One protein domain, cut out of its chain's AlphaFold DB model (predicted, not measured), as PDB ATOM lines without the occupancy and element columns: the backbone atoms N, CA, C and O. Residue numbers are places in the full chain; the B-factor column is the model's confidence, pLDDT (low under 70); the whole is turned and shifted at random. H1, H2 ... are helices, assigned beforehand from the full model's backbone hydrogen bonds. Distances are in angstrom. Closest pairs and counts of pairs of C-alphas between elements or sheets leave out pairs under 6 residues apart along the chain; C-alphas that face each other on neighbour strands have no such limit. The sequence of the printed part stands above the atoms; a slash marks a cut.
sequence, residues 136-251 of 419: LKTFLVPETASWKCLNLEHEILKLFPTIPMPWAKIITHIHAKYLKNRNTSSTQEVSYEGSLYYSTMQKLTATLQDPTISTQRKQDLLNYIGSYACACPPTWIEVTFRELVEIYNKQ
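AT A GLANCE: This is residues 136 to 251 of the 419 residues of an uncharacterized protein of Chlamydia felis (strain Fe/C-56) (UniProt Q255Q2). Four slanted helices, H2, H4, H6 and H5, stand round a common middle, and the longest helix, H3, slants over one end of this group. The far end of H3 and the link from it to H4 reach past the group, where residues 183 to 188 stick out, and the short H1 lies outside, near H4 and H6. H2 to H6 form a bundle, up and down, each helix running against the one before it. The printed part has 116 residues with six named helices, H1 to H6 in chain order, and no named strand; its class is all helix. It is compact, with a radius of gyration of the C-alphas of 14.1 A, and spans 43 by 33 by 24 A.

HOW THE PARTS SIT: H3, residues 165 to 183, and H4, residues 192 to 209, form a helical hairpin and only just touch, with 3 pairs of C-alphas within 8 A, at a steep tilt of 44 degrees, opposite ways; H3 touches H4 with residues 174 to 178 alone and H4 touches H3 with residues 194 to 197 alone, the closest C-alphas being those of Tyr 178 and Gly 194, 6.9 A apart. H3 also only just touches H5, residues 215 to 226, with 3 such pairs; the closest C-alphas are those of Pro 166 and Gly 226, 5.0 A apart. H4 touches H2, residues 149 to 159, with residues 201 to 209 alone, at a shallow tilt of 30 degrees, the same way; the closest C-alphas are those of Leu 152 and Thr 205, 5.3 A apart. H6, residues 233 to 248, touches H4 at a steep tilt of 39 degrees, the same way; the closest C-alphas are those of Thr 200 and Ile 237, 6.6 A apart. H5 and H6 touch as a helical hairpin at a shallow tilt of 26 degrees, opposite ways, with the C-alphas of Ile 225 and Trp 236 closest, 6.1 A apart. H2 and H6 are apart. H1, residues 136 to 140, is close to but not clearly touching H4; the closest C-alphas are those of Phe 139 and Ser 199, 6.9 A apart. In H3, H4 and H5 every O i to N i+4 pair is within hydrogen-bond range; the counts are 6 of 7 in H2, 11 of 12 in H6 and 0 of 1 in H1, where 2 of 2 O i to N i+3 pairs are.

IN THESE COORDINATES: H3 is 27.2 A long and begins at C-alpha 165 (98.956, 145.287, 130.887). H4 is 25.9 A long and H6 23.0 A. H1 begins at C-alpha 136 (81.774, 163.652, 117.741), and H6 ends at C-alpha 248 (85.991, 160.690, 112.724).

THE WHOLE: The C-alphas farthest apart are those of Ser 185 and Gln 251, 43.3 A. The printed part has no cut and no long link. Mean pLDDT of the printed part is 76.5; residues 139 to 147, 149, 177 to 195 and 249 to 251 are under 70.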
ATOM      1  N   LEU A 136      81.169 162.839 116.682       72.44
ATOM      2  CA  LEU A 136      81.774 163.652 117.741       72.44
ATOM      3  C   LEU A 136      80.745 164.497 118.495       72.44
ATOM      4  O   LEU A 136      80.841 164.632 119.713       72.44
ATOM      5  N   LYS A 137      79.692 164.968 117.817       72.75
ATOM      6  CA  LYS A 137      78.562 165.648 118.469       72.75
ATOM      7  C   LYS A 137      77.864 164.755 119.497       72.75
ATOM      8  O   LYS A 137      77.345 165.271 120.483       72.75
ATOM      9  N   THR A 138      77.893 163.428 119.340       71.06
ATOM     10  CA  THR A 138      77.307 162.519 120.341       71.06
ATOM     11  C   THR A 138      78.077 162.465 121.664       71.06
ATOM     12  O   THR A 138      77.468 162.144 122.677       71.06
ATOM     13  N   PHE A 139      79.355 162.868 121.723       67.50
ATOM     14  CA  PHE A 139      80.063 163.036 123.008       67.50
ATOM     15  C   PHE A 139      79.461 164.154 123.875       67.50
ATOM     16  O   PHE A 139      79.668 164.189 125.087       67.50
ATOM     17  N   LEU A 140      78.700 165.074 123.268       58.97
ATOM     18  CA  LEU A 140      78.019 166.174 123.953       58.97
ATOM     19  C   LEU A 140      76.669 165.761 124.553       58.97
ATOM     20  O   LEU A 140      76.021 166.577 125.216       58.97
ATOM     21  N   VAL A 141      76.225 164.526 124.340       61.00
ATOM     22  CA  VAL A 141      74.965 164.011 124.876       61.00
ATOM     23  C   VAL A 141      75.302 162.858 125.820       61.00
ATOM     24  O   VAL A 141      75.850 161.857 125.363       61.00
ATOM     25  N   PRO A 142      75.026 162.973 127.133       56.47
ATOM     26  CA  PRO A 142      75.190 161.851 128.048       56.47
ATOM     27  C   PRO A 142      74.326 160.688 127.559       56.47
ATOM     28  O   PRO A 142      73.103 160.812 127.485       56.47
ATOM     29  N   GLU A 143      74.951 159.576 127.178       58.09
ATOM     30  CA  GLU A 143      74.197 158.412 126.730       58.09
ATOM     31  C   GLU A 143      73.512 157.734 127.918       58.09
ATOM     32  O   GLU A 143      74.111 157.500 128.966       58.09
ATOM     33  N   THR A 144      72.231 157.419 127.739       52.84
ATOM     34  CA  THR A 144      71.371 156.758 128.732       52.84
ATOM     35  C   THR A 144      71.435 155.228 128.647       52.84
ATOM     36  O   THR A 144      70.735 154.536 129.387       52.84
ATOM     37  N   ALA A 145      72.245 154.683 127.735       50.59
ATOM     38  CA  ALA A 145      72.278 153.261 127.421       50.59
ATOM     39  C   ALA A 145      73.144 152.442 128.390       50.59
ATOM     40  O   ALA A 145      74.159 152.901 128.903       50.59
ATOM     41  N   SER A 146      72.764 151.176 128.577       59.09
ATOM     42  CA  SER A 146      73.413 150.186 129.442       59.09
ATOM     43  C   SER A 146      74.632 149.504 128.794       59.09
ATOM     44  O   SER A 146      74.700 148.273 128.723       59.09
ATOM     45  N   TRP A 147      75.599 150.262 128.285       66.50
ATOM     46  CA  TRP A 147      76.929 149.723 127.974       66.50
ATOM     47  C   TRP A 147      77.573 149.018 129.194       66.50
ATOM     48  O   TRP A 147      77.413 149.397 130.360       66.50
ATOM     49  N   LYS A 148      78.299 147.931 128.945       70.00
ATOM     50  CA  LYS A 148      79.043 147.199 129.977       70.00
ATOM     51  C   LYS A 148      80.519 147.275 129.631       70.00
ATOM     52  O   LYS A 148      80.874 147.063 128.480       70.00
ATOM     53  N   CYS A 149      81.372 147.507 130.624       69.12
ATOM     54  CA  CYS A 149      82.824 147.582 130.418       69.12
ATOM     55  C   CYS A 149      83.415 146.281 129.835       69.12
ATOM     56  O   CYS A 149      84.354 146.331 129.046       69.12
ATOM     57  N   LEU A 150      82.757 145.141 130.083       75.38
ATOM     58  CA  LEU A 150      83.029 143.856 129.422       75.38
ATOM     59  C   LEU A 150      82.985 143.926 127.883       75.38
ATOM     60  O   LEU A 150      83.661 143.147 127.219       75.38
ATOM     61  N   ASN A 151      82.218 144.853 127.303       81.88
ATOM     62  CA  ASN A 151      82.161 145.032 125.853       81.88
ATOM     63  C   ASN A 151      83.508 145.535 125.312       81.88
ATOM     64  O   ASN A 151      83.970 145.035 124.293       81.88
ATOM     65  N   LEU A 152      84.166 146.471 126.008       85.62
ATOM     66  CA  LEU A 152      85.491 146.962 125.620       85.62
ATOM     67  C   LEU A 152      86.558 145.881 125.781       85.62
ATOM     68  O   LEU A 152      87.382 145.702 124.891       85.62
ATOM     69  N   GLU A 153      86.524 145.137 126.889       87.88
ATOM     70  CA  GLU A 153      87.416 143.991 127.104       87.88
ATOM     71  C   GLU A 153      87.312 142.976 125.966       87.88
ATOM     72  O   GLU A 153      88.329 142.522 125.442       87.88
ATOM     73  N   HIS A 154      86.084 142.662 125.546       89.31
ATOM     74  CA  HIS A 154      85.840 141.735 124.452       89.31
ATOM     75  C   HIS A 154      86.420 142.240 123.124       89.31
ATOM     76  O   HIS A 154      87.078 141.473 122.426       89.31
ATOM     77  N   GLU A 155      86.239 143.520 122.786       90.31
ATOM     78  CA  GLU A 155      86.837 144.086 121.568       90.31
ATOM     79  C   GLU A 155      88.374 144.119 121.628       90.31
ATOM     80  O   GLU A 155      89.029 143.838 120.627       90.31
ATOM     81  N   ILE A 156      88.976 144.380 122.796       90.50
ATOM     82  CA  ILE A 156      90.438 144.304 122.971       90.50
ATOM     83  C   ILE A 156      90.931 142.863 122.759       90.50
ATOM     84  O   ILE A 156      91.923 142.654 122.066       90.50
ATOM     85  N   LEU A 157      90.224 141.865 123.297       92.50
ATOM     86  CA  LEU A 157      90.565 140.444 123.141       92.50
ATOM     87  C   LEU A 157      90.395 139.918 121.707       92.50
ATOM     88  O   LEU A 157      91.018 138.924 121.344       92.50
ATOM     89  N   LYS A 158      89.594 140.574 120.860       91.50
ATOM     90  CA  LYS A 158      89.567 140.264 119.419       91.50
ATOM     91  C   LYS A 158      90.840 140.714 118.700       91.50
ATOM     92  O   LYS A 158      91.171 140.166 117.653       91.50
ATOM     93  N   LEU A 159      91.524 141.730 119.229       89.38
ATOM     94  CA  LEU A 159      92.695 142.357 118.608       89.38
ATOM     95  C   LEU A 159      94.020 141.862 119.195       89.38
ATOM     96  O   LEU A 159      95.045 141.933 118.517       89.38
ATOM     97  N   PHE A 160      94.003 141.372 120.435       88.62
ATOM     98  CA  PHE A 160      95.169 140.879 121.159       88.62
ATOM     99  C   PHE A 160      94.880 139.517 121.800       88.62
ATOM    100  O   PHE A 160      93.783 139.310 122.314       88.62
ATOM    101  N   PRO A 161      95.868 138.605 121.868       84.69
ATOM    102  CA  PRO A 161      95.677 137.280 122.467       84.69
ATOM    103  C   PRO A 161      95.362 137.338 123.972       84.69
ATOM    104  O   PRO A 161      94.768 136.415 124.521       84.69
ATOM    105  N   THR A 162      95.774 138.414 124.645       89.25
ATOM    106  CA  THR A 162      95.462 138.716 126.047       89.25
ATOM    107  C   THR A 162      95.283 140.223 126.208       89.25
ATOM    108  O   THR A 162      95.774 140.991 125.379       89.25
ATOM    109  N   ILE A 163      94.597 140.666 127.269       87.88
ATOM    110  CA  ILE A 163      94.454 142.099 127.564       87.88
ATOM    111  C   ILE A 163      95.842 142.671 127.895       87.88
ATOM    112  O   ILE A 163      96.443 142.251 128.889       87.88
ATOM    113  N   PRO A 164      96.356 143.648 127.122       91.62
ATOM    114  CA  PRO A 164      97.649 144.251 127.412       91.62
ATOM    115  C   PRO A 164      97.672 144.887 128.808       91.62
ATOM    116  O   PRO A 164      96.709 145.535 129.224       91.62
ATOM    117  N   MET A 165      98.800 144.770 129.517       92.12
ATOM    118  CA  MET A 165      98.956 145.287 130.887       92.12
ATOM    119  C   MET A 165      98.520 146.758 131.066       92.12
ATOM    120  O   MET A 165      97.874 147.064 132.073       92.12
ATOM    121  N   PRO A 166      98.805 147.688 130.128       92.25
ATOM    122  CA  PRO A 166      98.313 149.058 130.249       92.25
ATOM    123  C   PRO A 166      96.778 149.159 130.260       92.25
ATOM    124  O   PRO A 166      96.214 149.888 131.075       92.25
ATOM    125  N   TRP A 167      96.095 148.369 129.428       92.12
ATOM    126  CA  TRP A 167      94.633 148.313 129.380       92.12
ATOM    127  C   TRP A 167      94.036 147.655 130.619       92.12
ATOM    128  O   TRP A 167      93.028 148.138 131.127       92.12
ATOM    129  N   ALA A 168      94.688 146.632 131.173       89.50
ATOM    130  CA  ALA A 168      94.254 146.022 132.428       89.50
ATOM    131  C   ALA A 168      94.203 147.048 133.580       89.50
ATOM    132  O   ALA A 168      93.229 147.078 134.335       89.50
ATOM    133  N   LYS A 169      95.201 147.945 133.690       88.81
ATOM    134  CA  LYS A 169      95.220 149.032 134.696       88.81
ATOM    135  C   LYS A 169      94.050 150.004 134.520       88.81
ATOM    136  O   LYS A 169      93.330 150.304 135.470       88.81
ATOM    137  N   ILE A 170      93.879 150.463 133.287       88.19
ATOM    138  CA  ILE A 170      92.816 151.353 132.807       88.19
ATOM    139  C   ILE A 170      91.430 150.771 133.148       88.19
ATOM    140  O   ILE A 170      90.637 151.393 133.856       88.19
ATOM    141  N   ILE A 171      91.157 149.532 132.742       87.62
ATOM    142  CA  ILE A 171      89.878 148.846 132.967       87.62
ATOM    143  C   ILE A 171      89.617 148.638 134.463       87.62
ATOM    144  O   ILE A 171      88.525 148.931 134.950       87.62
ATOM    145  N   THR A 172      90.636 148.217 135.220       86.25
ATOM    146  CA  THR A 172      90.524 148.038 136.676       86.25
ATOM    147  C   THR A 172      90.146 149.347 137.371       86.25
ATOM    148  O   THR A 172      89.305 149.346 138.270       86.25
ATOM    149  N   HIS A 173      90.708 150.481 136.935       83.50
ATOM    150  CA  HIS A 173      90.357 151.794 137.473       83.50
ATOM    151  C   HIS A 173      88.887 152.154 137.208       83.50
ATOM    152  O   HIS A 173      88.185 152.582 138.129       83.50
ATOM    153  N   ILE A 174      88.406 151.946 135.975       79.00
ATOM    154  CA  ILE A 174      86.996 152.171 135.612       79.00
ATOM    155  C   ILE A 174      86.083 151.289 136.466       79.00
ATOM    156  O   ILE A 174      85.132 151.793 137.060       79.00
ATOM    157  N   HIS A 175      86.393 149.996 136.585       78.19
ATOM    158  CA  HIS A 175      85.625 149.053 137.396       78.19
ATOM    159  C   HIS A 175      85.570 149.456 138.872       78.19
ATOM    160  O   HIS A 175      84.485 149.485 139.455       78.19
ATOM    161  N   ALA A 176      86.702 149.828 139.473       76.19
ATOM    162  CA  ALA A 176      86.759 150.247 140.871       76.19
ATOM    163  C   ALA A 176      85.908 151.502 141.140       76.19
ATOM    164  O   ALA A 176      85.189 151.567 142.140       76.19
ATOM    165  N   LYS A 177      85.941 152.489 140.235       68.44
ATOM    166  CA  LYS A 177      85.110 153.702 140.320       68.44
ATOM    167  C   LYS A 177      83.622 153.411 140.083       68.44
ATOM    168  O   LYS A 177      82.782 153.938 140.808       68.44
ATOM    169  N   TYR A 178      83.302 152.542 139.125       62.97
ATOM    170  CA  TYR A 178      81.931 152.150 138.788       62.97
ATOM    171  C   TYR A 178      81.247 151.374 139.925       62.97
ATOM    172  O   TYR A 178      80.122 151.692 140.310       62.97
ATOM    173  N   LEU A 179      81.939 150.394 140.514       57.94
ATOM    174  CA  LEU A 179      81.416 149.594 141.628       57.94
ATOM    175  C   LEU A 179      81.213 150.432 142.895       57.94
ATOM    176  O   LEU A 179      80.233 150.236 143.612       57.94
ATOM    177  N   LYS A 180      82.093 151.409 143.147       56.47
ATOM    178  CA  LYS A 180      81.972 152.317 144.294       56.47
ATOM    179  C   LYS A 180      80.706 153.180 144.219       56.47
ATOM    180  O   LYS A 180      80.033 153.310 145.233       56.47
ATOM    181  N   ASN A 181      80.347 153.680 143.034       52.28
ATOM    182  CA  ASN A 181      79.132 154.478 142.827       52.28
ATOM    183  C   ASN A 181      77.834 153.654 142.913       52.28
ATOM    184  O   ASN A 181      76.788 154.203 143.236       52.28
ATOM    185  N   ARG A 182      77.879 152.344 142.640       51.22
ATOM    186  CA  ARG A 182      76.693 151.470 142.689       51.22
ATOM    187  C   ARG A 182      76.342 151.005 144.106       51.22
ATOM    188  O   ARG A 182      75.179 150.736 144.388       51.22
ATOM    189  N   ASN A 183      77.342 150.921 144.985       48.38
ATOM    190  CA  ASN A 183      77.176 150.488 146.376       48.38
ATOM    191  C   ASN A 183      76.773 151.634 147.324       48.38
ATOM    192  O   ASN A 183      76.347 151.377 148.448       48.38
ATOM    193  N   THR A 184      76.869 152.893 146.886       46.88
ATOM    194  CA  THR A 184      76.411 154.074 147.628       46.88
ATOM    195  C   THR A 184      75.090 154.592 147.050       46.88
ATOM    196  O   THR A 184      75.084 155.476 146.205       46.88
ATOM    197  N   SER A 185      73.970 154.062 147.552       42.41
ATOM    198  CA  SER A 185      72.577 154.537 147.381       42.41
ATOM    199  C   SER A 185      71.962 154.543 145.966       42.41
ATOM    200  O   SER A 185      72.447 155.169 145.032       42.41
ATOM    201  N   SER A 186      70.787 153.918 145.849       42.00
ATOM    202  CA  SER A 186      69.933 153.799 144.652       42.00
ATOM    203  C   SER A 186      69.311 155.111 144.138       42.00
ATOM    204  O   SER A 186      68.451 155.075 143.261       42.00
ATOM    205  N   THR A 187      69.728 156.263 144.660       42.59
ATOM    206  CA  THR A 187      69.169 157.589 144.343       42.59
ATOM    207  C   THR A 187      70.221 158.646 144.014       42.59
ATOM    208  O   THR A 187      69.849 159.782 143.726       42.59
ATOM    209  N   GLN A 188      71.518 158.317 144.004       42.78
ATOM    210  CA  GLN A 188      72.530 159.257 143.524       42.78
ATOM    211  C   GLN A 188      72.657 159.171 142.005       42.78
ATOM    212  O   GLN A 188      73.037 158.137 141.452       42.78
ATOM    213  N   GLU A 189      72.335 160.285 141.341       44.56
ATOM    214  CA  GLU A 189      72.750 160.590 139.974       44.56
ATOM    215  C   GLU A 189      74.180 160.083 139.761       44.56
ATOM    216  O   GLU A 189      75.071 160.377 140.565       44.56
ATOM    217  N   VAL A 190      74.401 159.292 138.702       51.03
ATOM    218  CA  VAL A 190      75.748 158.880 138.291       51.03
ATOM    219  C   VAL A 190      76.610 160.131 138.320       51.03
ATOM    220  O   VAL A 190      76.298 161.089 137.609       51.03
ATOM    221  N   SER A 191      77.646 160.151 139.168       54.81
ATOM    222  CA  SER A 191      78.503 161.327 139.256       54.81
ATOM    223  C   SER A 191      78.924 161.706 137.838       54.81
ATOM    224  O   SER A 191      79.284 160.835 137.043       54.81
ATOM    225  N   TYR A 192      78.833 162.990 137.497       57.81
ATOM    226  CA  TYR A 192      79.128 163.504 136.151       57.81
ATOM    227  C   TYR A 192      80.489 163.011 135.610       57.81
ATOM    228  O   TYR A 192      80.727 162.854 134.417       57.81
ATOM    229  N   GLU A 193      81.390 162.720 136.541       57.19
ATOM    230  CA  GLU A 193      82.674 162.076 136.347       57.19
ATOM    231  C   GLU A 193      82.577 160.646 135.772       57.19
ATOM    232  O   GLU A 193      83.225 160.320 134.777       57.19
ATOM    233  N   GLY A 194      81.744 159.791 136.372       62.72
ATOM    234  CA  GLY A 194      81.521 158.413 135.936       62.72
ATOM    235  C   GLY A 194      80.852 158.314 134.565       62.72
ATOM    236  O   GLY A 194      81.203 157.425 133.788       62.72
ATOM    237  N   SER A 195      79.941 159.237 134.238       66.25
ATOM    238  CA  SER A 195      79.256 159.247 132.938       66.25
ATOM    239  C   SER A 195      80.198 159.590 131.778       66.25
ATOM    240  O   SER A 195      80.061 159.025 130.693       66.25
ATOM    241  N   LEU A 196      81.209 160.436 132.001       71.12
ATOM    242  CA  LEU A 196      82.189 160.786 130.971       71.12
ATOM    243  C   LEU A 196      83.178 159.655 130.668       71.12
ATOM    244  O   LEU A 196      83.457 159.392 129.495       71.12
ATOM    245  N   TYR A 197      83.695 158.975 131.701       74.19
ATOM    246  CA  TYR A 197      84.524 157.774 131.518       74.19
ATOM    247  C   TYR A 197      83.808 156.766 130.639       74.19
ATOM    248  O   TYR A 197      84.347 156.258 129.660       74.19
ATOM    249  N   TYR A 198      82.559 156.524 131.000       74.94
ATOM    250  CA  TYR A 198      81.710 155.558 130.356       74.94
ATOM    251  C   TYR A 198      81.413 155.926 128.906       74.94
ATOM    252  O   TYR A 198      81.660 155.121 128.016       74.94
ATOM    253  N   SER A 199      80.975 157.164 128.662       76.06
ATOM    254  CA  SER A 199      80.719 157.666 127.312       76.06
ATOM    255  C   SER A 199      81.969 157.546 126.439       76.06
ATOM    256  O   SER A 199      81.903 157.023 125.331       76.06
ATOM    257  N   THR A 200      83.140 157.911 126.969       80.12
ATOM    258  CA  THR A 200      84.402 157.825 126.222       80.12
ATOM    259  C   THR A 200      84.760 156.380 125.864       80.12
ATOM    260  O   THR A 200      85.094 156.093 124.715       80.12
ATOM    261  N   MET A 201      84.650 155.452 126.816       85.06
ATOM    262  CA  MET A 201      84.969 154.037 126.593       85.06
ATOM    263  C   MET A 201      83.944 153.337 125.699       85.06
ATOM    264  O   MET A 201      84.300 152.473 124.897       85.06
ATOM    265  N   GLN A 202      82.677 153.732 125.783       82.62
ATOM    266  CA  GLN A 202      81.636 153.270 124.881       82.62
ATOM    267  C   GLN A 202      81.902 153.724 123.447       82.62
ATOM    268  O   GLN A 202      81.802 152.917 122.525       82.62
ATOM    269  N   LYS A 203      82.301 154.984 123.254       85.12
ATOM    270  CA  LYS A 203      82.670 155.501 121.934       85.12
ATOM    271  C   LYS A 203      83.908 154.806 121.390       85.12
ATOM    272  O   LYS A 203      83.881 154.386 120.241       85.12
ATOM    273  N   LEU A 204      84.921 154.576 122.227       89.69
ATOM    274  CA  LEU A 204      86.066 153.752 121.852       89.69
ATOM    275  C   LEU A 204      85.632 152.337 121.443       89.69
ATOM    276  O   LEU A 204      86.077 151.845 120.415       89.69
ATOM    277  N   THR A 205      84.720 151.704 122.187       89.00
ATOM    278  CA  THR A 205      84.177 150.379 121.830       89.00
ATOM    279  C   THR A 205      83.523 150.409 120.449       89.00
ATOM    280  O   THR A 205      83.815 149.549 119.621       89.00
ATOM    281  N   ALA A 206      82.692 151.419 120.169       87.94
ATOM    282  CA  ALA A 206      82.062 151.590 118.862       87.94
ATOM    283  C   ALA A 206      83.104 151.755 117.741       87.94
ATOM    284  O   ALA A 206      82.959 151.171 116.673       87.94
ATOM    285  N   THR A 207      84.197 152.474 118.003       89.62
ATOM    286  CA  THR A 207      85.323 152.617 117.067       89.62
ATOM    287  C   THR A 207      86.057 151.308 116.811       89.62
ATOM    288  O   THR A 207      86.414 151.003 115.677       89.62
ATOM    289  N   LEU A 208      86.265 150.483 117.839       90.50
ATOM    290  CA  LEU A 208      86.862 149.158 117.656       90.50
ATOM    291  C   LEU A 208      85.942 148.219 116.859       90.50
ATOM    292  O   LEU A 208      86.433 147.345 116.143       90.50
ATOM    293  N   GLN A 209      84.628 148.432 116.927       89.25
ATOM    294  CA  GLN A 209      83.624 147.686 116.165       89.25
ATOM    295  C   GLN A 209      83.458 148.179 114.721       89.25
ATOM    296  O   GLN A 209      82.918 147.449 113.894       89.25
ATOM    297  N   ASP A 210      83.947 149.376 114.400       87.75
ATOM    298  CA  ASP A 210      83.803 149.985 113.081       87.75
ATOM    299  C   ASP A 210      84.561 149.177 112.007       87.75
ATOM    300  O   ASP A 210      85.791 149.050 112.091       87.75
ATOM    301  N   PRO A 211      83.879 148.601 111.000       86.94
ATOM    302  CA  PRO A 211      84.530 147.787 109.975       86.94
ATOM    303  C   PRO A 211      85.370 148.615 108.994       86.94
ATOM    304  O   PRO A 211      86.209 148.047 108.298       86.94
ATOM    305  N   THR A 212      85.175 149.936 108.931       86.50
ATOM    306  CA  THR A 212      85.932 150.821 108.029       86.50
ATOM    307  C   THR A 212      87.357 151.081 108.521       86.50
ATOM    308  O   THR A 212      88.229 151.467 107.743       86.50
ATOM    309  N   ILE A 213      87.621 150.827 109.806       86.31
ATOM    310  CA  ILE A 213      88.931 151.014 110.425       86.31
ATOM    311  C   ILE A 213      89.690 149.686 110.401       86.31
ATOM    312  O   ILE A 213      89.221 148.668 110.918       86.31
ATOM    313  N   SER A 214      90.898 149.701 109.836       89.38
ATOM    314  CA  SER A 214      91.742 148.509 109.748       89.38
ATOM    315  C   SER A 214      92.145 147.978 111.129       89.38
ATOM    316  O   SER A 214      92.327 148.733 112.087       89.38
ATOM    317  N   THR A 215      92.345 146.661 111.226       90.88
ATOM    318  CA  THR A 215      92.815 145.995 112.453       90.88
ATOM    319  C   THR A 215      94.114 146.607 112.975       90.88
ATOM    320  O   THR A 215      94.224 146.864 114.171       90.88
ATOM    321  N   GLN A 216      95.057 146.918 112.077       91.19
ATOM    322  CA  GLN A 216      96.320 147.562 112.440       91.19
ATOM    323  C   GLN A 216      96.083 148.928 113.094       91.19
ATOM    324  O   GLN A 216      96.591 149.182 114.182       91.19
ATOM    325  N   ARG A 217      95.234 149.783 112.502       89.25
ATOM    326  CA  ARG A 217      94.945 151.106 113.074       89.25
ATOM    327  C   ARG A 217      94.265 151.002 114.440       89.25
ATOM    328  O   ARG A 217      94.545 151.815 115.315       89.25
ATOM    329  N   LYS A 218      93.404 149.998 114.650       93.25
ATOM    330  CA  LYS A 218      92.794 149.724 115.963       93.25
ATOM    331  C   LYS A 218      93.840 149.311 117.001       93.25
ATOM    332  O   LYS A 218      93.775 149.769 118.140       93.25
ATOM    333  N   GLN A 219      94.812 148.481 116.623       92.19
ATOM    334  CA  GLN A 219      95.915 148.096 117.508       92.19
ATOM    335  C   GLN A 219      96.809 149.294 117.847       92.19
ATOM    336  O   GLN A 219      97.110 149.505 119.021       92.19
ATOM    337  N   ASP A 220      97.171 150.113 116.858       91.81
ATOM    338  CA  ASP A 220      97.980 151.320 117.059       91.81
ATOM    339  C   ASP A 220      97.277 152.318 117.991       91.81
ATOM    340  O   ASP A 220      97.888 152.826 118.932       91.81
ATOM    341  N   LEU A 221      95.967 152.522 117.796       92.12
ATOM    342  CA  LEU A 221      95.112 153.333 118.665       92.12
ATOM    343  C   LEU A 221      95.163 152.848 120.121       92.12
ATOM    344  O   LEU A 221      95.403 153.631 121.045       92.12
ATOM    345  N   LEU A 222      94.955 151.546 120.334       93.56
ATOM    346  CA  LEU A 222      94.966 150.949 121.667       93.56
ATOM    347  C   LEU A 222      96.351 151.027 122.314       93.56
ATOM    348  O   LEU A 222      96.448 151.339 123.502       93.56
ATOM    349  N   ASN A 223      97.423 150.793 121.560       91.88
ATOM    350  CA  ASN A 223      98.793 150.913 122.055       91.88
ATOM    351  C   ASN A 223      99.115 152.354 122.465       91.88
ATOM    352  O   ASN A 223      99.684 152.585 123.535       91.88
ATOM    353  N   TYR A 224      98.705 153.327 121.651       89.88
ATOM    354  CA  TYR A 224      98.950 154.733 121.925       89.88
ATOM    355  C   TYR A 224      98.198 155.222 123.165       89.88
ATOM    356  O   TYR A 224      98.827 155.765 124.071       89.88
ATOM    357  N   ILE A 225      96.891 154.964 123.275       89.75
ATOM    358  CA  ILE A 225      96.119 155.296 124.487       89.75
ATOM    359  C   ILE A 225      96.707 154.565 125.705       89.75
ATOM    360  O   ILE A 225      96.908 155.169 126.761       89.75
ATOM    361  N   GLY A 226      97.049 153.283 125.544       89.12
ATOM    362  CA  GLY A 226      97.658 152.459 126.583       89.12
ATOM    363  C   GLY A 226      98.986 153.017 127.104       89.12
ATOM    364  O   GLY A 226      99.269 152.886 128.292       89.12
ATOM    365  N   SER A 227      99.773 153.718 126.282       88.62
ATOM    366  CA  SER A 227     101.020 154.355 126.735       88.62
ATOM    367  C   SER A 227     100.811 155.380 127.867       88.62
ATOM    368  O   SER A 227     101.727 155.632 128.649       88.62
ATOM    369  N   TYR A 228      99.585 155.890 128.031       84.50
ATOM    370  CA  TYR A 228      99.190 156.815 129.096       84.50
ATOM    371  C   TYR A 228      98.534 156.126 130.306       84.50
ATOM    372  O   TYR A 228      98.020 156.810 131.187       84.50
ATOM    373  N   ALA A 229      98.553 154.792 130.406       85.88
ATOM    374  CA  ALA A 229      97.874 154.057 131.484       85.88
ATOM    375  C   ALA A 229      98.383 154.371 132.903       85.88
ATOM    376  O   ALA A 229      97.681 154.111 133.878       85.88
ATOM    377  N   CYS A 230      99.605 154.892 133.037       81.31
ATOM    378  CA  CYS A 230     100.156 155.342 134.319       81.31
ATOM    379  C   CYS A 230      99.837 156.816 134.629       81.31
ATOM    380  O   CYS A 230     100.157 157.281 135.718       81.31
ATOM    381  N   ALA A 231      99.245 157.558 133.688       76.88
ATOM    382  CA  ALA A 231      98.871 158.953 133.879       76.88
ATOM    383  C   ALA A 231      97.534 159.090 134.625       76.88
ATOM    384  O   ALA A 231      96.815 158.118 134.868       76.88
ATOM    385  N   CYS A 232      97.180 160.326 134.991       73.75
ATOM    386  CA  CYS A 232      95.952 160.576 135.735       73.75
ATOM    387  C   CYS A 232      94.697 160.325 134.879       73.75
ATOM    388  O   CYS A 232      94.728 160.514 133.657       73.75
ATOM    389  N   PRO A 233      93.555 159.980 135.501       75.50
ATOM    390  CA  PRO A 233      92.375 159.612 134.751       75.50
ATOM    391  C   PRO A 233      91.737 160.646 133.780       75.50
ATOM    392  O   PRO A 233      90.908 160.290 132.952       75.50
ATOM    393  N   PRO A 234      92.033 161.941 133.834       72.62
ATOM    394  CA  PRO A 234      91.638 162.831 132.736       72.62
ATOM    395  C   PRO A 234      92.488 162.674 131.462       72.62
ATOM    396  O   PRO A 234      92.029 163.002 130.374       72.62
ATOM    397  N   THR A 235      93.706 162.139 131.583       75.38
ATOM    398  CA  THR A 235      94.704 162.053 130.505       75.38
ATOM    399  C   THR A 235      94.287 161.098 129.393       75.38
ATOM    400  O   THR A 235      94.028 161.519 128.277       75.38
ATOM    401  N   TRP A 236      94.174 159.806 129.691       78.31
ATOM    402  CA  TRP A 236      93.619 158.796 128.787       78.31
ATOM    403  C   TRP A 236      92.225 159.146 128.230       78.31
ATOM    404  O   TRP A 236      91.978 158.784 127.086       78.31
ATOM    405  N   ILE A 237      91.337 159.874 128.939       78.50
ATOM    406  CA  ILE A 237      90.082 160.383 128.332       78.50
ATOM    407  C   ILE A 237      90.400 161.361 127.201       78.50
ATOM    408  O   ILE A 237      89.886 161.204 126.096       78.50
ATOM    409  N   GLU A 238      91.229 162.368 127.478       75.69
ATOM    410  CA  GLU A 238      91.593 163.388 126.493       75.69
ATOM    411  C   GLU A 238      92.292 162.768 125.287       75.69
ATOM    412  O   GLU A 238      91.899 163.032 124.152       75.69
ATOM    413  N   VAL A 239      93.248 161.873 125.547       78.94
ATOM    414  CA  VAL A 239      93.978 161.154 124.506       78.94
ATOM    415  C   VAL A 239      93.012 160.319 123.673       78.94
ATOM    416  O   VAL A 239      93.044 160.428 122.455       78.94
ATOM    417  N   THR A 240      92.117 159.550 124.303       84.00
ATOM    418  CA  THR A 240      91.108 158.759 123.578       84.00
ATOM    419  C   THR A 240      90.255 159.664 122.702       84.00
ATOM    420  O   THR A 240      90.126 159.418 121.511       84.00
ATOM    421  N   PHE A 241      89.709 160.744 123.257       78.81
ATOM    422  CA  PHE A 241      88.874 161.662 122.496       78.81
ATOM    423  C   PHE A 241      89.624 162.276 121.311       78.81
ATOM    424  O   PHE A 241      89.095 162.274 120.206       78.81
ATOM    425  N   ARG A 242      90.859 162.745 121.504       76.69
ATOM    426  CA  ARG A 242      91.684 163.303 120.428       76.69
ATOM    427  C   ARG A 242      91.894 162.305 119.291       76.69
ATOM    428  O   ARG A 242      91.711 162.673 118.136       76.69
ATOM    429  N   GLU A 243      92.222 161.056 119.608       83.19
ATOM    430  CA  GLU A 243      92.395 160.023 118.585       83.19
ATOM    431  C   GLU A 243      91.084 159.717 117.849       83.19
ATOM    432  O   GLU A 243      91.067 159.534 116.633       83.19
ATOM    433  N   LEU A 244      89.958 159.709 118.565       83.56
ATOM    434  CA  LEU A 244      88.642 159.536 117.953       83.56
ATOM    435  C   LEU A 244      88.265 160.732 117.071       83.56
ATOM    436  O   LEU A 244      87.650 160.549 116.024       83.56
ATOM    437  N   VAL A 245      88.665 161.949 117.440       76.81
ATOM    438  CA  VAL A 245      88.514 163.132 116.585       76.81
ATOM    439  C   VAL A 245      89.361 162.975 115.323       76.81
ATOM    440  O   VAL A 245      88.858 163.214 114.235       76.81
ATOM    441  N   GLU A 246      90.603 162.507 115.417       75.81
ATOM    442  CA  GLU A 246      91.439 162.260 114.235       75.81
ATOM    443  C   GLU A 246      90.834 161.218 113.280       75.81
ATOM    444  O   GLU A 246      90.916 161.359 112.059       75.81
ATOM    445  N   ILE A 247      90.178 160.195 113.828       79.38
ATOM    446  CA  ILE A 247      89.505 159.154 113.045       79.38
ATOM    447  C   ILE A 247      88.227 159.695 112.386       79.38
ATOM    448  O   ILE A 247      88.037 159.507 111.185       79.38
ATOM    449  N   TYR A 248      87.360 160.369 113.149       76.19
ATOM    450  CA  TYR A 248      85.991 160.690 112.724       76.19
ATOM    451  C   TYR A 248      85.763 162.134 112.281       76.19
ATOM    452  O   TYR A 248      84.698 162.420 111.737       76.19
ATOM    453  N   ASN A 249      86.694 163.062 112.519       68.81
ATOM    454  CA  ASN A 249      86.553 164.465 112.104       68.81
ATOM    455  C   ASN A 249      87.075 164.741 110.690       68.81
ATOM    456  O   ASN A 249      87.204 165.894 110.284       68.81
ATOM    457  N   LYS A 250      87.338 163.686 109.914       63.62
ATOM    458  CA  LYS A 250      87.583 163.759 108.472       63.62
ATOM    459  C   LYS A 250      86.260 163.949 107.720       63.62
ATOM    460  O   LYS A 250      85.879 163.102 106.927       63.62
ATOM    461  N   GLN A 251      85.508 165.009 108.021       58.06
ATOM    462  CA  GLN A 251      84.359 165.352 107.176       58.06
ATOM    463  C   GLN A 251      84.850 165.717 105.765       58.06
ATOM    464  O   GLN A 251      85.888 166.360 105.624       58.06
TER     465      GLN A 251